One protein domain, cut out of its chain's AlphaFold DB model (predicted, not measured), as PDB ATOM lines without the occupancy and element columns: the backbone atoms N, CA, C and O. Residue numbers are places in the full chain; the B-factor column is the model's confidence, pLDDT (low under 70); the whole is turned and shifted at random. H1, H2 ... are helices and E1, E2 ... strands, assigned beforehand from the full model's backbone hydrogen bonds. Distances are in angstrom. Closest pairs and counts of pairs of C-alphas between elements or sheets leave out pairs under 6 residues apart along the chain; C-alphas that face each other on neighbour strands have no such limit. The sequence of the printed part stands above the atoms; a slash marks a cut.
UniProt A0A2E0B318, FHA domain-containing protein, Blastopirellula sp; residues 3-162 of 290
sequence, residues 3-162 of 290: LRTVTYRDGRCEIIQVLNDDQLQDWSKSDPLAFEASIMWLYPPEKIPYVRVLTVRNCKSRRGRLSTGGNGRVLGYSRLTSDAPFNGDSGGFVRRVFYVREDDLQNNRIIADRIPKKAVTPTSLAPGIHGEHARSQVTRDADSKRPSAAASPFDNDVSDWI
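Overview. This is residues 3 to 162 of the 290 residues of the protein "FHA domain-containing protein" of Blastopirellula sp (UniProt A0A2E0B318). What does one see? With little regular structure, one strongly twisted antiparallel sheet, E1 E2 E3 E5 E6 E4, has unnamed residues 119 to 133 over one face; in the tail with H1 and H2, residues 142 to 152 stick out. How large? Of 160 printed residues, 56 are in named elements, E1 to E6 then H1, H2, class mixed; it is compact, radius of gyration of the C-alphas 17.0 A, spanning 55 by 34 by 33 A.

Arrangement. How do strands pair? E1, residues 3 to 7, E2, 13 to 18, and E3, 36 to 41, form a meander of two hairpins, each strand the antiparallel neighbour of the one before; N 4 and O 16, and N 15 and O 39, are 2.9 A apart. E5, residues 73 to 80, neighbours E3 (N 40 and O 77, 2.9 A) and, as a hairpin, E6, 93 to 100 (N 78 and O 96, 2.9 A); E4, 52 to 59, neighbours E6 (N 54 and O 97, 2.9 A). And the helices? H1, residues 134 to 144, has every O i to N i+4 pair within hydrogen-bond range; H2, 158 to 161, is too short for one. Both are not on the sheet.

Along the chain. Where is E1's start? C-alpha 3 is at (45.397, 28.963, 42.803). Which is longest? E6, 22.2 A.

Size, cuts and confidence. Any cut? The printed part has no cut; E6 to H1 is among the long links. Where is confidence low? Residues 136 to 162 are among 56 under 70.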
ATOM      1  N   LEU A   3      45.554  29.651  44.082       73.62
ATOM      2  CA  LEU A   3      45.397  28.963  42.803       73.62
ATOM      3  C   LEU A   3      44.300  29.636  41.982       73.62
ATOM      4  O   LEU A   3      43.319  30.130  42.545       73.62
ATOM      5  N   ARG A   4      44.454  29.607  40.660       78.44
ATOM      6  CA  ARG A   4      43.400  29.926  39.699       78.44
ATOM      7  C   ARG A   4      43.260  28.774  38.715       78.44
ATOM      8  O   ARG A   4      44.258  28.236  38.254       78.44
ATOM      9  N   THR A   5      42.030  28.428  38.368       76.81
ATOM     10  CA  THR A   5      41.742  27.394  37.374       76.81
ATOM     11  C   THR A   5      41.195  28.038  36.111       76.81
ATOM     12  O   THR A   5      40.295  28.868  36.193       76.81
ATOM     13  N   VAL A   6      41.733  27.654  34.956       76.62
ATOM     14  CA  VAL A   6      41.249  28.064  33.633       76.62
ATOM     15  C   VAL A   6      40.757  26.827  32.899       76.62
ATOM     16  O   VAL A   6      41.504  25.863  32.747       76.62
ATOM     17  N   THR A   7      39.515  26.846  32.429       75.25
ATOM     18  CA  THR A   7      38.928  25.756  31.640       75.25
ATOM     19  C   THR A   7      38.811  26.187  30.184       75.25
ATOM     20  O   THR A   7      38.346  27.285  29.887       75.25
ATOM     21  N   TYR A   8      39.241  25.322  29.272       70.94
ATOM     22  CA  TYR A   8      39.209  25.557  27.833       70.94
ATOM     23  C   TYR A   8      37.981  24.899  27.202       70.94
ATOM     24  O   TYR A   8      37.430  23.928  27.721       70.94
ATOM     25  N   ARG A   9      37.576  25.410  26.036       64.06
ATOM     26  CA  ARG A   9      36.405  24.931  25.278       64.06
ATOM     27  C   ARG A   9      36.483  23.462  24.887       64.06
ATOM     28  O   ARG A   9      35.466  22.791  24.818       64.06
ATOM     29  N   ASP A  10      37.694  22.971  24.658       66.19
ATOM     30  CA  ASP A  10      37.973  21.579  24.307       66.19
ATOM     31  C   ASP A  10      38.062  20.651  25.534       66.19
ATOM     32  O   ASP A  10      38.532  19.521  25.430       66.19
ATOM     33  N   GLY A  11      37.633  21.123  26.709       65.00
ATOM     34  CA  GLY A  11      37.606  20.348  27.947       65.00
ATOM     35  C   GLY A  11      38.951  20.257  28.668       65.00
ATOM     36  O   GLY A  11      39.025  19.648  29.738       65.00
ATOM     37  N   ARG A  12      40.016  20.872  28.138       80.81
ATOM     38  CA  ARG A  12      41.281  21.005  28.872       80.81
ATOM     39  C   ARG A  12      41.119  21.941  30.064       80.81
ATOM     40  O   ARG A  12      40.247  22.808  30.089       80.81
ATOM     41  N   CYS A  13      42.004  21.801  31.041       77.75
ATOM     42  CA  CYS A  13      41.980  22.613  32.251       77.75
ATOM     43  C   CYS A  13      43.402  22.928  32.715       77.75
ATOM     44  O   CYS A  13      44.234  22.033  32.795       77.75
ATOM     45  N   GLU A  14      43.689  24.172  33.079       86.75
ATOM     46  CA  GLU A  14      44.970  24.578  33.652       86.75
ATOM     47  C   GLU A  14      44.783  25.052  35.093       86.75
ATOM     48  O   GLU A  14      44.026  25.983  35.352       86.75
ATOM     49  N   ILE A  15      45.472  24.405  36.034       80.12
ATOM     50  CA  ILE A  15      45.553  24.838  37.433       80.12
ATOM     51  C   ILE A  15      46.826  25.667  37.570       80.12
ATOM     52  O   ILE A  15      47.929  25.136  37.446       80.12
ATOM     53  N   ILE A  16      46.667  26.961  37.804       80.69
ATOM     54  CA  ILE A  16      47.725  27.970  37.784       80.69
ATOM     55  C   ILE A  16      48.003  28.423  39.211       80.69
ATOM     56  O   ILE A  16      47.080  28.735  39.968       80.69
ATOM     57  N   GLN A  17      49.279  28.469  39.578       74.62
ATOM     58  CA  GLN A  17      49.712  29.100  40.812       74.62
ATOM     59  C   GLN A  17      49.762  30.612  40.614       74.62
ATOM     60  O   GLN A  17      50.457  31.107  39.734       74.62
ATOM     61  N   VAL A  18      49.024  31.340  41.451       71.88
ATOM     62  CA  VAL A  18      49.080  32.801  41.498       71.88
ATOM     63  C   VAL A  18      50.194  33.179  42.463       71.88
ATOM     64  O   VAL A  18      50.150  32.816  43.645       71.88
ATOM     65  N   LEU A  19      51.198  33.860  41.928       62.72
ATOM     66  CA  LEU A  19      52.423  34.244  42.615       62.72
ATOM     67  C   LEU A  19      52.452  35.754  42.771       62.72
ATOM     68  O   LEU A  19      52.092  36.473  41.844       62.72
ATOM     69  N   ASN A  20      52.919  36.212  43.925       60.50
ATOM     70  CA  ASN A  20      53.251  37.614  44.145       60.50
ATOM     71  C   ASN A  20      54.778  37.762  44.231       60.50
ATOM     72  O   ASN A  20      55.455  36.797  44.588       60.50
ATOM     73  N   ASP A  21      55.302  38.965  43.972       54.81
ATOM     74  CA  ASP A  21      56.747  39.262  43.953       54.81
ATOM     75  C   ASP A  21      57.492  38.774  45.209       54.81
ATOM     76  O   ASP A  21      58.596  38.233  45.118       54.81
ATOM     77  N   ASP A  22      56.846  38.853  46.374       58.91
ATOM     78  CA  ASP A  22      57.387  38.387  47.658       58.91
ATOM     79  C   ASP A  22      57.630  36.864  47.715       58.91
ATOM     80  O   ASP A  22      58.366  36.379  48.571       58.91
ATOM     81  N   GLN A  23      57.010  36.083  46.826       56.69
ATOM     82  CA  GLN A  23      57.116  34.619  46.788       56.69
ATOM     83  C   GLN A  23      58.209  34.111  45.834       56.69
ATOM     84  O   GLN A  23      58.525  32.922  45.868       56.69
ATOM     85  N   LEU A  24      58.782  34.987  45.000       51.91
ATOM     86  CA  LEU A  24      59.775  34.626  43.981       51.91
ATOM     87  C   LEU A  24      61.209  34.554  44.536       51.91
ATOM     88  O   LEU A  24      62.015  33.759  44.059       51.91
ATOM     89  N   GLN A  25      61.548  35.358  45.551       50.72
ATOM     90  CA  GLN A  25      62.947  35.547  45.979       50.72
ATOM     91  C   GLN A  25      63.567  34.346  46.723       50.72
ATOM     92  O   GLN A  25      64.788  34.201  46.710       50.72
ATOM     93  N   ASP A  26      62.750  33.447  47.285       51.72
ATOM     94  CA  ASP A  26      63.192  32.293  48.093       51.72
ATOM     95  C   ASP A  26      62.859  30.932  47.459       51.72
ATOM     96  O   ASP A  26      62.841  29.893  48.132       51.72
ATOM     97  N   TRP A  27      62.569  30.902  46.156       57.97
ATOM     98  CA  TRP A  27      62.047  29.691  45.539       57.97
ATOM     99  C   TRP A  27      63.083  28.552  45.533       57.97
ATOM    100  O   TRP A  27      64.128  28.607  44.884       57.97
ATOM    101  N   SER A  28      62.804  27.526  46.344       62.75
ATOM    102  CA  SER A  28      63.709  26.435  46.728       62.75
ATOM    103  C   SER A  28      64.439  25.791  45.542       62.75
ATOM    104  O   SER A  28      63.922  24.899  44.877       62.75
ATOM    105  N   LYS A  29      65.715  26.154  45.346       56.62
ATOM    106  CA  LYS A  29      66.625  25.505  44.377       56.62
ATOM    107  C   LYS A  29      66.773  23.995  44.604       56.62
ATOM    108  O   LYS A  29      67.180  23.275  43.696       56.62
ATOM    109  N   SER A  30      66.476  23.523  45.816       66.81
ATOM    110  CA  SER A  30      66.497  22.106  46.190       66.81
ATOM    111  C   SER A  30      65.216  21.346  45.845       66.81
ATOM    112  O   SER A  30      65.243  20.115  45.831       66.81
ATOM    113  N   ASP A  31      64.113  22.043  45.567       76.88
ATOM    114  CA  ASP A  31      62.832  21.429  45.231       76.88
ATOM    115  C   ASP A  31      62.425  21.773  43.787       76.88
ATOM    116  O   ASP A  31      61.989  22.885  43.499       76.88
ATOM    117  N   PRO A  32      62.534  20.823  42.843       71.25
ATOM    118  CA  PRO A  32      62.180  21.076  41.453       71.25
ATOM    119  C   PRO A  32      60.681  21.319  41.232       71.25
ATOM    120  O   PRO A  32      60.331  21.886  40.200       71.25
ATOM    121  N   LEU A  33      59.795  20.894  42.146       81.12
ATOM    122  CA  LEU A  33      58.360  21.187  42.032       81.12
ATOM    123  C   LEU A  33      58.051  22.636  42.374       81.12
ATOM    124  O   LEU A  33      57.001  23.138  41.979       81.12
ATOM    125  N   ALA A  34      58.951  23.286  43.105       81.75
ATOM    126  CA  ALA A  34      58.767  24.653  43.516       81.75
ATOM    127  C   ALA A  34      58.595  25.530  42.266       81.75
ATOM    128  O   ALA A  34      57.612  26.236  42.168       81.75
ATOM    129  N   PHE A  35      59.398  25.336  41.225       83.69
ATOM    130  CA  PHE A  35      59.294  26.103  39.981       83.69
ATOM    131  C   PHE A  35      58.084  25.778  39.088       83.69
ATOM    132  O   PHE A  35      58.056  26.198  37.935       83.69
ATOM    133  N   GLU A  36      57.099  24.999  39.533       88.44
ATOM    134  CA  GLU A  36      55.891  24.777  38.739       88.44
ATOM    135  C   GLU A  36      54.992  26.016  38.762       88.44
ATOM    136  O   GLU A  36      54.453  26.397  39.791       88.44
ATOM    137  N   ALA A  37      54.778  26.617  37.594       87.06
ATOM    138  CA  ALA A  37      53.819  27.703  37.421       87.06
ATOM    139  C   ALA A  37      52.387  27.169  37.309       87.06
ATOM    140  O   ALA A  37      51.436  27.773  37.806       87.06
ATOM    141  N   SER A  38      52.212  26.036  36.625       91.88
ATOM    142  CA  SER A  38      50.891  25.466  36.387       91.88
ATOM    143  C   SER A  38      50.926  23.964  36.098       91.88
ATOM    144  O   SER A  38      51.956  23.390  35.730       91.88
ATOM    145  N   ILE A  39      49.764  23.325  36.233       93.69
ATOM    146  CA  ILE A  39      49.485  21.990  35.704       93.69
ATOM    147  C   ILE A  39      48.441  22.123  34.600       93.69
ATOM    148  O   ILE A  39      47.317  22.544  34.859       93.69
ATOM    149  N   MET A  40      48.807  21.714  33.386       91.19
ATOM    150  CA  MET A  40      47.891  21.589  32.259       91.19
ATOM    151  C   MET A  40      47.344  20.166  32.205       91.19
ATOM    152  O   MET A  40      48.086  19.215  31.950       91.19
ATOM    153  N   TRP A  41      46.041  20.034  32.393       90.25
ATOM    154  CA  TRP A  41      45.280  18.818  32.190       90.25
ATOM    155  C   TRP A  41      44.697  18.789  30.781       90.25
ATOM    156  O   TRP A  41      44.042  19.728  30.329       90.25
ATOM    157  N   LEU A  42      44.943  17.687  30.079       85.12
ATOM    158  CA  LEU A  42      44.387  17.427  28.754       85.12
ATOM    159  C   LEU A  42      42.939  16.923  28.817       85.12
ATOM    160  O   LEU A  42      42.265  16.900  27.797       85.12
ATOM    161  N   TYR A  43      42.491  16.533  30.009       80.06
ATOM    162  CA  TYR A  43      41.148  16.058  30.313       80.06
ATOM    163  C   TYR A  43      40.748  16.573  31.699       80.06
ATOM    164  O   TYR A  43      41.638  16.740  32.535       80.06
ATOM    165  N   PRO A  44      39.458  16.788  31.993       77.06
ATOM    166  CA  PRO A  44      39.049  17.333  33.283       77.06
ATOM    167  C   PRO A  44      39.498  16.432  34.454       77.06
ATOM    168  O   PRO A  44      39.147  15.248  34.473       77.06
ATOM    169  N   PRO A  45      40.298  16.927  35.417       83.38
ATOM    170  CA  PRO A  45      40.910  16.089  36.452       83.38
ATOM    171  C   PRO A  45      39.892  15.421  37.386       83.38
ATOM    172  O   PRO A  45      40.151  14.328  37.883       83.38
ATOM    173  N   GLU A  46      38.721  16.021  37.589       79.25
ATOM    174  CA  GLU A  46      37.612  15.465  38.375       79.25
ATOM    175  C   GLU A  46      36.991  14.206  37.757       79.25
ATOM    176  O   GLU A  46      36.352  13.417  38.450       79.25
ATOM    177  N   LYS A  47      37.211  13.998  36.458       78.81
ATOM    178  CA  LYS A  47      36.748  12.827  35.710       78.81
ATOM    179  C   LYS A  47      37.770  11.688  35.708       78.81
ATOM    180  O   LYS A  47      37.441  10.557  35.360       78.81
ATOM    181  N   ILE A  48      39.011  11.959  36.108       84.00
ATOM    182  CA  ILE A  48      40.106  10.992  36.064       84.00
ATOM    183  C   ILE A  48      40.248  10.344  37.454       84.00
ATOM    184  O   ILE A  48      40.573  11.036  38.417       84.00
ATOM    185  N   PRO A  49      40.071   9.017  37.597       80.25
ATOM    186  CA  PRO A  49      40.096   8.362  38.909       80.25
ATOM    187  C   PRO A  49      41.495   8.356  39.541       80.25
ATOM    188  O   PRO A  49      41.639   8.475  40.755       80.25
ATOM    189  N   TYR A  50      42.541   8.212  38.724       87.75
ATOM    190  CA  TYR A  50      43.927   8.317  39.162       87.75
ATOM    191  C   TYR A  50      44.854   8.645  37.996       87.75
ATOM    192  O   TYR A  50      44.561   8.343  36.840       87.75
ATOM    193  N   VAL A  51      46.031   9.174  38.320       91.38
ATOM    194  CA  VAL A  51      47.172   9.235  37.402       91.38
ATOM    195  C   VAL A  51      48.411   8.610  38.021       91.38
ATOM    196  O   VAL A  51      48.588   8.562  39.240       91.38
ATOM    197  N   ARG A  52      49.322   8.156  37.167       89.44
ATOM    198  CA  ARG A  52      50.729   7.977  37.516       89.44
ATOM    199  C   ARG A  52      51.457   9.297  37.318       89.44
ATOM    200  O   ARG A  52      51.141  10.060  36.409       89.44
ATOM    201  N   VAL A  53      52.465   9.532  38.149       88.19
ATOM    202  CA  VAL A  53      53.326  10.713  38.071       88.19
ATOM    203  C   VAL A  53      54.726  10.262  37.679       88.19
ATOM    204  O   VAL A  53      55.304   9.395  38.338       88.19
ATOM    205  N   LEU A  54      55.279  10.851  36.621       80.81
ATOM    206  CA  LEU A  54      56.680  10.687  36.245       80.81
ATOM    207  C   LEU A  54      57.381  12.046  36.288       80.81
ATOM    208  O   LEU A  54      56.915  13.014  35.692       80.81
ATOM    209  N   THR A  55      58.522  12.103  36.972       85.81
ATOM    210  CA  THR A  55      59.425  13.257  36.935       85.81
ATOM    211  C   THR A  55      60.404  13.091  35.776       85.81
ATOM    212  O   THR A  55      61.299  12.246  35.827       85.81
ATOM    213  N   VAL A  56      60.247  13.910  34.743       78.69
ATOM    214  CA  VAL A  56      61.142  13.982  33.588       78.69
ATOM    215  C   VAL A  56      62.217  15.019  33.895       78.69
ATOM    216  O   VAL A  56      61.893  16.165  34.175       78.69
ATOM    217  N   ARG A  57      63.494  14.620  33.904       79.44
ATOM    218  CA  ARG A  57      64.603  15.461  34.406       79.44
ATOM    219  C   ARG A  57      65.422  16.164  33.320       79.44
ATOM    220  O   ARG A  57      66.287  16.970  33.639       79.44
ATOM    221  N   ASN A  58      65.177  15.841  32.055       71.06
ATOM    222  CA  ASN A  58      65.953  16.290  30.898       71.06
ATOM    223  C   ASN A  58      65.077  17.009  29.854       71.06
ATOM    224  O   ASN A  58      65.343  16.943  28.651       71.06
ATOM    225  N   CYS A  59      64.007  17.680  30.293       72.94
ATOM    226  CA  CYS A  59      63.118  18.405  29.392       72.94
ATOM    227  C   CYS A  59      63.866  19.550  28.704       72.94
ATOM    228  O   CYS A  59      64.525  20.353  29.357       72.94
ATOM    229  N   LYS A  60      63.720  19.681  27.385       76.25
ATOM    230  CA  LYS A  60      64.366  20.768  26.628       76.25
ATOM    231  C   LYS A  60      63.642  22.110  26.753       76.25
ATOM    232  O   LYS A  60      64.199  23.142  26.410       76.25
ATOM    233  N   SER A  61      62.425  22.103  27.296       77.06
ATOM    234  CA  SER A  61      61.601  23.290  27.506       77.06
ATOM    235  C   SER A  61      60.913  23.275  28.874       77.06
ATOM    236  O   SER A  61      60.520  22.223  29.387       77.06
ATOM    237  N   ARG A  62      60.690  24.473  29.431       82.62
ATOM    238  CA  ARG A  62      59.897  24.724  30.651       82.62
ATOM    239  C   ARG A  62      58.387  24.526  30.456       82.62
ATOM    240  O   ARG A  62      57.641  24.369  31.413       82.62
ATOM    241  N   ARG A  63      57.930  24.521  29.201       81.06
ATOM    242  CA  ARG A  63      56.515  24.500  28.791       81.06
ATOM    243  C   ARG A  63      56.277  23.570  27.599       81.06
ATOM    244  O   ARG A  63      57.222  22.996  27.062       81.06
ATOM    245  N   GLY A  64      55.022  23.432  27.177       70.56
ATOM    246  CA  GLY A  64      54.628  22.567  26.058       70.56
ATOM    247  C   GLY A  64      54.406  21.113  26.474       70.56
ATOM    248  O   GLY A  64      54.777  20.711  27.578       70.56
ATOM    249  N   ARG A  65      53.768  20.330  25.602       72.94
ATOM    250  CA  ARG A  65      53.358  18.955  25.907       72.94
ATOM    251  C   ARG A  65      54.572  18.069  26.194       72.94
ATOM    252  O   ARG A  65      55.572  18.125  25.483       72.94
ATOM    253  N   LEU A  66      54.468  17.248  27.235       69.38
ATOM    254  CA  LEU A  66      55.456  16.219  27.556       69.38
ATOM    255  C   LEU A  66      55.019  14.865  27.001       69.38
ATOM    256  O   LEU A  66      53.827  14.607  26.851       69.38
ATOM    257  N   SER A  67      55.998  14.004  26.731       67.56
ATOM    258  CA  SER A  67      55.800  12.592  26.402       67.56
ATOM    259  C   SER A  67      56.329  11.723  27.540       67.56
ATOM    260  O   SER A  67      57.246  12.112  28.263       67.56
ATOM    261  N   THR A  68      55.762  10.530  27.688       63.47
ATOM    262  CA  THR A  68      56.236   9.501  28.622       63.47
ATOM    263  C   THR A  68      57.324   8.612  28.007       63.47
ATOM    264  O   THR A  68      57.774   7.671  28.661       63.47
ATOM    265  N   GLY A  69      57.724   8.858  26.751       59.72
ATOM    266  CA  GLY A  69      58.648   7.992  26.012       59.72
ATOM    267  C   GLY A  69      58.048   6.621  25.684       59.72
ATOM    268  O   GLY A  69      58.759   5.624  25.727       59.72
ATOM    269  N   GLY A  70      56.733   6.560  25.437       56.62
ATOM    270  CA  GLY A  70      56.005   5.318  25.139       56.62
ATOM    271  C   GLY A  70      55.501   4.558  26.371       56.62
ATOM    272  O   GLY A  70      54.914   3.492  26.240       56.62
ATOM    273  N   ASN A  71      55.683   5.097  27.580       58.38
ATOM    274  CA  ASN A  71      55.260   4.429  28.814       58.38
ATOM    275  C   ASN A  71      53.762   4.563  29.130       58.38
ATOM    276  O   ASN A  71      53.331   4.066  30.172       58.38
ATOM    277  N   GLY A  72      52.986   5.228  28.276       72.44
ATOM    278  CA  GLY A  72      51.538   5.350  28.413       72.44
ATOM    279  C   GLY A  72      50.978   6.692  27.950       72.44
ATOM    280  O   GLY A  72      51.724   7.610  27.589       72.44
ATOM    281  N   ARG A  73      49.650   6.802  28.003       79.56
ATOM    282  CA  ARG A  73      48.864   7.949  27.548       79.56
ATOM    283  C   ARG A  73      48.978   9.128  28.512       79.56
ATOM    284  O   ARG A  73      48.690   9.009  29.702       79.56
ATOM    285  N   VAL A  74      49.380  10.284  27.987       82.56
ATOM    286  CA  VAL A  74      49.526  11.531  28.757       82.56
ATOM    287  C   VAL A  74      48.161  12.167  28.991       82.56
ATOM    288  O   VAL A  74      47.441  12.447  28.033       82.56
ATOM    289  N   LEU A  75      47.854  12.452  30.254       88.88
ATOM    290  CA  LEU A  75      46.619  13.105  30.694       88.88
ATOM    291  C   LEU A  75      46.861  14.528  31.210       88.88
ATOM    292  O   LEU A  75      45.945  15.341  31.218       88.88
ATOM    293  N   GLY A  76      48.093  14.856  31.594       90.62
ATOM    294  CA  GLY A  76      48.479  16.208  31.974       90.62
ATOM    295  C   GLY A  76      49.988  16.368  32.109       90.62
ATOM    296  O   GLY A  76      50.744  15.396  32.055       90.62
ATOM    297  N   TYR A  77      50.448  17.600  32.281       92.94
ATOM    298  CA  TYR A  77      51.862  17.913  32.485       92.94
ATOM    299  C   TYR A  77      52.035  19.248  33.205       92.94
ATOM    300  O   TYR A  77      51.206  20.147  33.067       92.94
ATOM    301  N   SER A  78      53.138  19.402  33.937       91.44
ATOM    302  CA  SER A  78      53.477  20.683  34.549       91.44
ATOM    303  C   SER A  78      54.194  21.618  33.584       91.44
ATOM    304  O   SER A  78      54.899  21.195  32.655       91.44
ATOM    305  N   ARG A  79      53.992  22.915  33.797       92.00
ATOM    306  CA  ARG A  79      54.729  24.012  33.170       92.00
ATOM    307  C   ARG A  79      55.460  24.759  34.269       92.00
ATOM    308  O   ARG A  79      54.939  24.891  35.372       92.00
ATOM    309  N   LEU A  80      56.664  25.214  33.963       83.00
ATOM    310  CA  LEU A  80      57.506  25.901  34.928       83.00
ATOM    311  C   LEU A  80      57.409  27.416  34.776       83.00
ATOM    312  O   LEU A  80      57.082  27.908  33.691       83.00
ATOM    313  N   THR A  81      57.733  28.120  35.852       78.31
ATOM    314  CA  THR A  81      57.991  29.560  35.868       78.31
ATOM    315  C   THR A  81      59.181  29.906  34.974       78.31
ATOM    316  O   THR A  81      59.988  29.040  34.615       78.31
ATOM    317  N   SER A  82      59.286  31.164  34.553       79.94
ATOM    318  CA  SER A  82      60.352  31.618  33.651       79.94
ATOM    319  C   SER A  82      61.757  31.494  34.264       79.94
ATOM    320  O   SER A  82      62.707  31.149  33.551       79.94
ATOM    321  N   ASP A  83      61.868  31.672  35.579       75.19
ATOM    322  CA  ASP A  83      63.094  31.610  36.380       75.19
ATOM    323  C   ASP A  83      63.559  30.180  36.720       75.19
ATOM    324  O   ASP A  83      64.664  29.996  37.232       75.19
ATOM    325  N   ALA A  84      62.774  29.149  36.378       79.88
ATOM    326  CA  ALA A  84      63.117  27.762  36.673       79.88
ATOM    327  C   ALA A  84      64.519  27.392  36.149       79.88
ATOM    328  O   ALA A  84      64.782  27.565  34.951       79.88
ATOM    329  N   PRO A  85      65.432  26.856  36.975       79.44
ATOM    330  CA  PRO A  85      66.814  26.644  36.569       79.44
ATOM    331  C   PRO A  85      66.937  25.515  35.539       79.44
ATOM    332  O   PRO A  85      66.306  24.462  35.650       79.44
ATOM    333  N   PHE A  86      67.797  25.720  34.540       77.56
ATOM    334  CA  PHE A  86      68.246  24.636  33.671       77.56
ATOM    335  C   PHE A  86      69.277  23.801  34.432       77.56
ATOM    336  O   PHE A  86      70.295  24.332  34.876       77.56
ATOM    337  N   ASN A  87      69.029  22.503  34.596       70.56
ATOM    338  CA  ASN A  87      69.967  21.625  35.278       70.56
ATOM    339  C   ASN A  87      71.003  21.109  34.266       70.56
ATOM    340  O   ASN A  87      70.683  20.317  33.376       70.56
ATOM    341  N   GLY A  88      72.242  21.597  34.397       57.81
ATOM    342  CA  GLY A  88      73.365  21.225  33.534       57.81
ATOM    343  C   GLY A  88      73.733  19.742  33.622       57.81
ATOM    344  O   GLY A  88      74.032  19.140  32.594       57.81
ATOM    345  N   ASP A  89      73.610  19.131  34.804       66.56
ATOM    346  CA  ASP A  89      73.961  17.724  35.037       66.56
ATOM    347  C   ASP A  89      72.946  16.766  34.397       66.56
ATOM    348  O   ASP A  89      73.316  15.734  33.838       66.56
ATOM    349  N   SER A  90      71.650  17.103  34.443       61.97
ATOM    350  CA  SER A  90      70.594  16.322  33.780       61.97
ATOM    351  C   SER A  90      70.310  16.765  32.340       61.97
ATOM    352  O   SER A  90      69.479  16.156  31.656       61.97
ATOM    353  N   GLY A  91      70.993  17.809  31.859       70.19
ATOM    354  CA  GLY A  91      70.882  18.326  30.498       70.19
ATOM    355  C   GLY A  91      69.486  18.849  30.141       70.19
ATOM    356  O   GLY A  91      69.056  18.696  28.986       70.19
ATOM    357  N   GLY A  92      68.755  19.413  31.109       77.69
ATOM    358  CA  GLY A  92      67.399  19.915  30.895       77.69
ATOM    359  C   GLY A  92      66.683  20.440  32.137       77.69
ATOM    360  O   GLY A  92      67.221  20.495  33.239       77.69
ATOM    361  N   PHE A  93      65.426  20.818  31.940       82.06
ATOM    362  CA  PHE A  93      64.483  21.163  32.997       82.06
ATOM    363  C   PHE A  93      63.871  19.911  33.622       82.06
ATOM    364  O   PHE A  93      63.711  18.876  32.965       82.06
ATOM    365  N   VAL A  94      63.464  20.041  34.883       84.81
ATOM    366  CA  VAL A  94      62.755  18.994  35.618       84.81
ATOM    367  C   VAL A  94      61.266  19.314  35.633       84.81
ATOM    368  O   VAL A  94      60.872  20.375  36.099       84.81
ATOM    369  N   ARG A  95      60.430  18.416  35.106       87.88
ATOM    370  CA  ARG A  95      58.975  18.606  34.997       87.88
ATOM    371  C   ARG A  95      58.228  17.324  35.332       87.88
ATOM    372  O   ARG A  95      58.776  16.226  35.221       87.88
ATOM    373  N   ARG A  96      56.962  17.450  35.717       92.56
ATOM    374  CA  ARG A  96      56.069  16.314  35.964       92.56
ATOM    375  C   ARG A  96      55.189  16.058  34.747       92.56
ATOM    376  O   ARG A  96      54.657  16.987  34.140       92.56
ATOM    377  N   VAL A  97      55.020  14.786  34.409       86.44
ATOM    378  CA  VAL A  97      53.999  14.315  33.470       86.44
ATOM    379  C   VAL A  97      53.052  13.364  34.195       86.44
ATOM    380  O   VAL A  97      53.482  12.504  34.971       86.44
ATOM    381  N   PHE A  98      51.759  13.550  33.949       93.19
ATOM    382  CA  PHE A  98      50.660  12.788  34.528       93.19
ATOM    383  C   PHE A  98      50.076  11.892  33.444       93.19
ATOM    384  O   PHE A  98      49.717  12.370  32.365       93.19
ATOM    385  N   TYR A  99      50.037  10.589  33.688       86.69
ATOM    386  CA  TYR A  99      49.751   9.613  32.639       86.69
ATOM    387  C   TYR A  99      49.110   8.338  33.190       86.69
ATOM    388  O   TYR A  99      49.129   8.089  34.395       86.69
ATOM    389  N   VAL A 100      48.588   7.512  32.293       84.69
ATOM    390  CA  VAL A 100      48.141   6.137  32.565       84.69
ATOM    391  C   VAL A 100      48.841   5.190  31.600       84.69
ATOM    392  O   VAL A 100      49.152   5.579  30.477       84.69
ATOM    393  N   ARG A 101      49.165   3.971  32.035       81.44
ATOM    394  CA  ARG A 101      49.732   2.937  31.151       81.44
ATOM    395  C   ARG A 101      48.613   2.233  30.400       81.44
ATOM    396  O   ARG A 101      47.493   2.207  30.882       81.44
ATOM    397  N   GLU A 102      48.943   1.574  29.299       79.94
ATOM    398  CA  GLU A 102      47.983   0.711  28.599       79.94
ATOM    399  C   GLU A 102      47.408  -0.375  29.524       79.94
ATOM    400  O   GLU A 102      46.204  -0.582  29.557       79.94
ATOM    401  N   ASP A 103      48.229  -0.982  30.390       82.19
ATOM    402  CA  ASP A 103      47.768  -2.004  31.349       82.19
ATOM    403  C   ASP A 103      46.823  -1.464  32.444       82.19
ATOM    404  O   ASP A 103      46.184  -2.244  33.160       82.19
ATOM    405  N   ASP A 104      46.776  -0.137  32.622       79.69
ATOM    406  CA  ASP A 104      45.830   0.537  33.519       79.69
ATOM    407  C   ASP A 104      44.433   0.660  32.874       79.69
ATOM    408  O   ASP A 104      43.479   1.069  33.544       79.69
ATOM    409  N   LEU A 105      44.316   0.323  31.585       74.25
ATOM    410  CA  LEU A 105      43.119   0.472  30.775       74.25
ATOM    411  C   LEU A 105      42.486  -0.890  30.443       74.25
ATOM    412  O   LEU A 105      43.166  -1.877  30.169       74.25
ATOM    413  N   GLN A 106      41.157  -0.939  30.410       71.75
ATOM    414  CA  GLN A 106      40.380  -2.035  29.832       71.75
ATOM    415  C   GLN A 106      39.304  -1.439  28.935       71.75
ATOM    416  O   GLN A 106      38.527  -0.613  29.399       71.75
ATOM    417  N   ASN A 107      39.261  -1.827  27.657       69.12
ATOM    418  CA  ASN A 107      38.436  -1.153  26.641       69.12
ATOM    419  C   ASN A 107      38.685   0.367  26.641       69.12
ATOM    420  O   ASN A 107      37.747   1.157  26.628       69.12
ATOM    421  N   ASN A 108      39.963   0.753  26.759       63.56
ATOM    422  CA  ASN A 108      40.444   2.125  26.936       63.56
ATOM    423  C   ASN A 108      39.936   2.855  28.198       63.56
ATOM    424  O   ASN A 108      40.171   4.053  28.360       63.56
ATOM    425  N   ARG A 109      39.304   2.136  29.135       64.75
ATOM    426  CA  ARG A 109      38.803   2.679  30.400       64.75
ATOM    427  C   ARG A 109      39.754   2.459  31.549       64.75
ATOM    428  O   ARG A 109      40.185   1.334  31.771       64.75
ATOM    429  N   ILE A 110      40.010   3.503  32.334       70.69
ATOM    430  CA  ILE A 110      40.778   3.354  33.570       70.69
ATOM    431  C   ILE A 110      39.960   2.516  34.554       70.69
ATOM    432  O   ILE A 110      38.849   2.890  34.922       70.69
ATOM    433  N   ILE A 111      40.523   1.394  34.989       70.94
ATOM    434  CA  ILE A 111      39.850   0.451  35.886       70.94
ATOM    435  C   ILE A 111      40.261   0.686  37.344       70.94
ATOM    436  O   ILE A 111      41.415   0.491  37.730       70.94
ATOM    437  N   ALA A 112      39.296   1.102  38.172       62.62
ATOM    438  CA  ALA A 112      39.516   1.482  39.572       62.62
ATOM    439  C   ALA A 112      40.105   0.344  40.434       62.62
ATOM    440  O   ALA A 112      40.935   0.588  41.308       62.62
ATOM    441  N   ASP A 113      39.791  -0.917  40.134       67.94
ATOM    442  CA  ASP A 113      40.300  -2.063  40.903       67.94
ATOM    443  C   ASP A 113      41.802  -2.332  40.702       67.94
ATOM    444  O   ASP A 113      42.405  -3.133  41.420       67.94
ATOM    445  N   ARG A 114      42.445  -1.649  39.742       70.50
ATOM    446  CA  ARG A 114      43.880  -1.796  39.451       70.50
ATOM    447  C   ARG A 114      44.708  -0.552  39.758       70.50
ATOM    448  O   ARG A 114      45.860  -0.488  39.327       70.50
ATOM    449  N   ILE A 115      44.191   0.391  40.560       77.81
ATOM    450  CA  ILE A 115      44.917   1.611  40.960       77.81
ATOM    451  C   ILE A 115      46.328   1.250  41.453       77.81
ATOM    452  O   ILE A 115      46.464   0.572  42.468       77.81
ATOM    453  N   PRO A 116      47.417   1.697  40.811       82.12
ATOM    454  CA  PRO A 116      48.791   1.424  41.238       82.12
ATOM    455  C   PRO A 116      49.109   1.991  42.630       82.12
ATOM    456  O   PRO A 116      48.542   2.993  43.047       82.12
ATOM    457  N   LYS A 117      50.053   1.390  43.373       79.88
ATOM    458  CA  LYS A 117      50.396   1.845  44.744       79.88
ATOM    459  C   LYS A 117      50.837   3.312  44.803       79.88
ATOM    460  O   LYS A 117      50.549   3.991  45.773       79.88
ATOM    461  N   LYS A 118      51.541   3.774  43.766       81.56
ATOM    462  CA  LYS A 118      52.065   5.143  43.653       81.56
ATOM    463  C   LYS A 118      51.162   6.070  42.831       81.56
ATOM    464  O   LYS A 118      51.602   7.153  42.465       81.56
ATOM    465  N   ALA A 119      49.955   5.631  42.475       86.50
ATOM    466  CA  ALA A 119      49.026   6.478  41.747       86.50
ATOM    467  C   ALA A 119      48.454   7.566  42.661       86.50
ATOM    468  O   ALA A 119      48.340   7.381  43.877       86.50
ATOM    469  N   VAL A 120      48.126   8.700  42.057       85.69
ATOM    470  CA  VAL A 120      47.745   9.937  42.736       85.69
ATOM    471  C   VAL A 120      46.378  10.388  42.239       85.69
ATOM    472  O   VAL A 120      46.072  10.224  41.053       85.69
ATOM    473  N   THR A 121      45.570  10.953  43.134       83.69
ATOM    474  CA  THR A 121      44.279  11.551  42.777       83.69
ATOM    475  C   THR A 121      44.499  12.874  42.029       83.69
ATOM    476  O   THR A 121      45.126  13.778  42.586       83.69
ATOM    477  N   PRO A 122      43.982  13.050  40.803       86.44
ATOM    478  CA  PRO A 122      44.277  14.221  39.972       86.44
ATOM    479  C   PRO A 122      43.846  15.552  40.586       86.44
ATOM    480  O   PRO A 122      44.588  16.524  40.519       86.44
ATOM    481  N   THR A 123      42.700  15.588  41.263       82.56
ATOM    482  CA  THR A 123      42.182  16.795  41.930       82.56
ATOM    483  C   THR A 123      42.965  17.199  43.182       82.56
ATOM    484  O   THR A 123      42.813  18.317  43.662       82.56
ATOM    485  N   SER A 124      43.824  16.318  43.701       79.75
ATOM    486  CA  SER A 124      44.730  16.626  44.817       79.75
ATOM    487  C   SER A 124      46.081  17.192  44.357       79.75
ATOM    488  O   SER A 124      46.887  17.628  45.178       79.75
ATOM    489  N   LEU A 125      46.353  17.162  43.049       86.75
ATOM    490  CA  LEU A 125      47.565  17.719  42.464       86.75
ATOM    491  C   LEU A 125      47.403  19.218  42.221       86.75
ATOM    492  O   LEU A 125      46.393  19.684  41.698       86.75
ATOM    493  N   ALA A 126      48.463  19.957  42.522       84.75
ATOM    494  CA  ALA A 126      48.611  21.362  42.173       84.75
ATOM    495  C   ALA A 126      50.096  21.652  41.894       84.75
ATOM    496  O   ALA A 126      50.949  20.821  42.242       84.75
ATOM    497  N   PRO A 127      50.431  22.799  41.284       85.12
ATOM    498  CA  PRO A 127      51.817  23.256  41.211       85.12
ATOM    499  C   PRO A 127      52.460  23.251  42.606       85.12
ATOM    500  O   PRO A 127      51.806  23.621  43.578       85.12
ATOM    501  N   GLY A 128      53.673  22.711  42.744       81.62
ATOM    502  CA  GLY A 128      54.331  22.578  44.055       81.62
ATOM    503  C   GLY A 128      53.753  21.498  44.988       81.62
ATOM    504  O   GLY A 128      54.332  21.214  46.033       81.62
ATOM    505  N   ILE A 129      52.632  20.856  44.632       81.12
ATOM    506  CA  ILE A 129      51.933  19.871  45.472       81.12
ATOM    507  C   ILE A 129      52.011  18.473  44.848       81.12
ATOM    508  O   ILE A 129      51.636  18.246  43.694       81.12
ATOM    509  N   HIS A 130      52.485  17.498  45.629       78.69
ATOM    510  CA  HIS A 130      52.678  16.111  45.186       78.69
ATOM    511  C   HIS A 130      51.380  15.303  45.012       78.69
ATOM    512  O   HIS A 130      51.390  14.329  44.257       78.69
ATOM    513  N   GLY A 131      50.286  15.727  45.649       81.06
ATOM    514  CA  GLY A 131      48.988  15.051  45.636       81.06
ATOM    515  C   GLY A 131      48.890  13.851  46.585       81.06
ATOM    516  O   GLY A 131      49.889  13.332  47.084       81.06
ATOM    517  N   GLU A 132      47.660  13.421  46.847       80.50
ATOM    518  CA  GLU A 132      47.313  12.296  47.714       80.50
ATOM    519  C   GLU A 132      47.289  10.969  46.945       80.50
ATOM    520  O   GLU A 132      46.915  10.896  45.773       80.50
ATOM    521  N   HIS A 133      47.655   9.877  47.620       84.00
ATOM    522  CA  HIS A 133      47.584   8.545  47.026       84.00
ATOM    523  C   HIS A 133      46.135   8.115  46.779       84.00
ATOM    524  O   HIS A 133      45.359   7.961  47.722       84.00
ATOM    525  N   ALA A 134      45.814   7.779  45.527       79.56
ATOM    526  CA  ALA A 134      44.453   7.429  45.111       79.56
ATOM    527  C   ALA A 134      43.859   6.243  45.897       79.56
ATOM    528  O   ALA A 134      42.674   6.230  46.215       79.56
ATOM    529  N   ARG A 135      44.684   5.268  46.314       75.88
ATOM    530  CA  ARG A 135      44.211   4.142  47.147       75.88
ATOM    531  C   ARG A 135      43.720   4.565  48.533       75.88
ATOM    532  O   ARG A 135      42.821   3.927  49.060       75.88
ATOM    533  N   SER A 136      44.325   5.596  49.130       64.19
ATOM    534  CA  SER A 136      43.955   6.066  50.476       64.19
ATOM    535  C   SER A 136      42.590   6.759  50.484       64.19
ATOM    536  O   SER A 136      41.896   6.748  51.498       64.19
ATOM    537  N   GLN A 137      42.195   7.329  49.346       59.31
ATOM    538  CA  GLN A 137      40.892   7.955  49.159       59.31
ATOM    539  C   GLN A 137      39.788   6.903  48.981       59.31
ATOM    540  O   GLN A 137      38.792   6.948  49.696       59.31
ATOM    541  N   VAL A 138      40.030   5.869  48.162       57.84
ATOM    542  CA  VAL A 138      39.092   4.742  47.977       57.84
ATOM    543  C   VAL A 138      38.775   4.032  49.298       57.84
ATOM    544  O   VAL A 138      37.621   3.702  49.556       57.84
ATOM    545  N   THR A 139      39.768   3.826  50.172       53.25
ATOM    546  CA  THR A 139      39.534   3.204  51.488       53.25
ATOM    547  C   THR A 139      38.680   4.071  52.416       53.25
ATOM    548  O   THR A 139      37.842   3.538  53.133       53.25
ATOM    549  N   ARG A 140      38.847   5.402  52.382       51.62
ATOM    550  CA  ARG A 140      38.046   6.333  53.200       51.62
ATOM    551  C   ARG A 140      36.595   6.400  52.726       51.62
ATOM    552  O   ARG A 140      35.684   6.387  53.549       51.62
ATOM    553  N   ASP A 141      36.384   6.422  51.411       48.38
ATOM    554  CA  ASP A 141      35.041   6.443  50.829       48.38
ATOM    555  C   ASP A 141      34.302   5.117  51.076       48.38
ATOM    556  O   ASP A 141      33.108   5.133  51.388       48.38
ATOM    557  N   ALA A 142      35.011   3.982  51.027       50.22
ATOM    558  CA  ALA A 142      34.464   2.662  51.349       50.22
ATOM    559  C   ALA A 142      34.037   2.532  52.824       50.22
ATOM    560  O   ALA A 142      32.968   1.989  53.100       50.22
ATOM    561  N   ASP A 143      34.811   3.084  53.766       47.16
ATOM    562  CA  ASP A 143      34.446   3.093  55.193       47.16
ATOM    563  C   ASP A 143      33.270   4.041  55.506       47.16
ATOM    564  O   ASP A 143      32.584   3.879  56.517       47.16
ATOM    565  N   SER A 144      32.984   5.008  54.625       52.19
ATOM    566  CA  SER A 144      31.894   5.980  54.797       52.19
ATOM    567  C   SER A 144      30.515   5.504  54.299       52.19
ATOM    568  O   SER A 144      29.505   6.142  54.606       52.19
ATOM    569  N   LYS A 145      30.428   4.385  53.554       42.41
ATOM    570  CA  LYS A 145      29.170   3.888  52.955       42.41
ATOM    571  C   LYS A 145      29.009   2.361  53.058       42.41
ATOM    572  O   LYS A 145      29.654   1.605  52.342       42.41
ATOM    573  N   ARG A 146      28.031   1.895  53.855       33.94
ATOM    574  CA  ARG A 146      27.400   0.566  53.658       33.94
ATOM    575  C   ARG A 146      26.588   0.586  52.349       33.94
ATOM    576  O   ARG A 146      25.864   1.557  52.136       33.94
ATOM    577  N   PRO A 147      26.640  -0.452  51.495       38.72
ATOM    578  CA  PRO A 147      26.019  -0.387  50.178       38.72
ATOM    579  C   PRO A 147      24.506  -0.636  50.264       38.72
ATOM    580  O   PRO A 147      24.074  -1.697  50.710       38.72
ATOM    581  N   SER A 148      23.691   0.302  49.775       34.72
ATOM    582  CA  SER A 148      22.424  -0.060  49.125       34.72
ATOM    583  C   SER A 148      22.703  -0.199  47.634       34.72
ATOM    584  O   SER A 148      23.402   0.648  47.086       34.72
ATOM    585  N   ALA A 149      22.175  -1.251  47.011       39.19
ATOM    586  CA  ALA A 149      22.416  -1.688  45.635       39.19
ATOM    587  C   ALA A 149      22.083  -0.644  44.544       39.19
ATOM    588  O   ALA A 149      21.127  -0.789  43.788       39.19
ATOM    589  N   ALA A 150      22.909   0.388  44.441       39.22
ATOM    590  CA  ALA A 150      23.037   1.265  43.293       39.22
ATOM    591  C   ALA A 150      24.508   1.227  42.863       39.22
ATOM    592  O   ALA A 150      25.390   1.116  43.716       39.22
ATOM    593  N   ALA A 151      24.731   1.239  41.549       37.53
ATOM    594  CA  ALA A 151      26.020   1.161  40.868       37.53
ATOM    595  C   ALA A 151      27.169   1.867  41.612       37.53
ATOM    596  O   ALA A 151      26.985   2.924  42.221       37.53
ATOM    597  N   SER A 152      28.358   1.259  41.562       39.34
ATOM    598  CA  SER A 152      29.579   1.830  42.133       39.34
ATOM    599  C   SER A 152      29.730   3.284  41.664       39.34
ATOM    600  O   SER A 152      29.596   3.536  40.468       39.34
ATOM    601  N   PRO A 153      30.063   4.255  42.538       39.78
ATOM    602  CA  PRO A 153      30.324   5.633  42.110       39.78
ATOM    603  C   PRO A 153      31.544   5.750  41.171       39.78
ATOM    604  O   PRO A 153      31.866   6.846  40.725       39.78
ATOM    605  N   PHE A 154      32.210   4.628  40.870       41.72
ATOM    606  CA  PHE A 154      33.306   4.495  39.917       41.72
ATOM    607  C   PHE A 154      32.901   3.850  38.578       41.72
ATOM    608  O   PHE A 154      33.791   3.548  37.781       41.72
ATOM    609  N   ASP A 155      31.604   3.665  38.292       38.88
ATOM    610  CA  ASP A 155      31.109   3.337  36.941       38.88
ATOM    611  C   ASP A 155      31.232   4.564  36.016       38.88
ATOM    612  O   ASP A 155      30.262   5.148  35.535       38.88
ATOM    613  N   ASN A 156      32.474   4.992  35.776       44.09
ATOM    614  CA  ASN A 156      32.789   6.061  34.842       44.09
ATOM    615  C   ASN A 156      32.699   5.514  33.421       44.09
ATOM    616  O   ASN A 156      33.637   4.891  32.917       44.09
ATOM    617  N   ASP A 157      31.520   5.731  32.837       42.12
ATOM    618  CA  ASP A 157      31.148   6.074  31.451       42.12
ATOM    619  C   ASP A 157      32.228   6.557  30.452       42.12
ATOM    620  O   ASP A 157      31.939   7.499  29.732       42.12
ATOM    621  N   VAL A 158      33.487   6.098  30.439       44.34
ATOM    622  CA  VAL A 158      34.534   6.788  29.660       44.34
ATOM    623  C   VAL A 158      34.491   6.535  28.144       44.34
ATOM    624  O   VAL A 158      35.382   7.016  27.449       44.34
ATOM    625  N   SER A 159      33.503   5.801  27.606       42.44
ATOM    626  CA  SER A 159      33.349   5.611  26.145       42.44
ATOM    627  C   SER A 159      33.259   6.953  25.416       42.44
ATOM    628  O   SER A 159      33.851   7.118  24.355       42.44
ATOM    629  N   ASP A 160      32.625   7.941  26.055       42.81
ATOM    630  CA  ASP A 160      32.519   9.321  25.568       42.81
ATOM    631  C   ASP A 160      33.868  10.072  25.561       42.81
ATOM    632  O   ASP A 160      33.981  11.154  24.989       42.81
ATOM    633  N   TRP A 161      34.903   9.536  26.220       40.97
ATOM    634  CA  TRP A 161      36.254  10.119  26.315       40.97
ATOM    635  C   TRP A 161      37.284   9.352  25.472       40.97
ATOM    636  O   TRP A 161      38.451   9.746  25.395       40.97
ATOM    637  N   ILE A 162      36.858   8.246  24.856       42.25
ATOM    638  CA  ILE A 162      37.666   7.349  24.029       42.25
ATOM    639  C   ILE A 162      37.059   7.273  22.618       42.25
ATOM    640  O   ILE A 162      36.903   6.206  22.026       42.25
TER     641      ILE A 162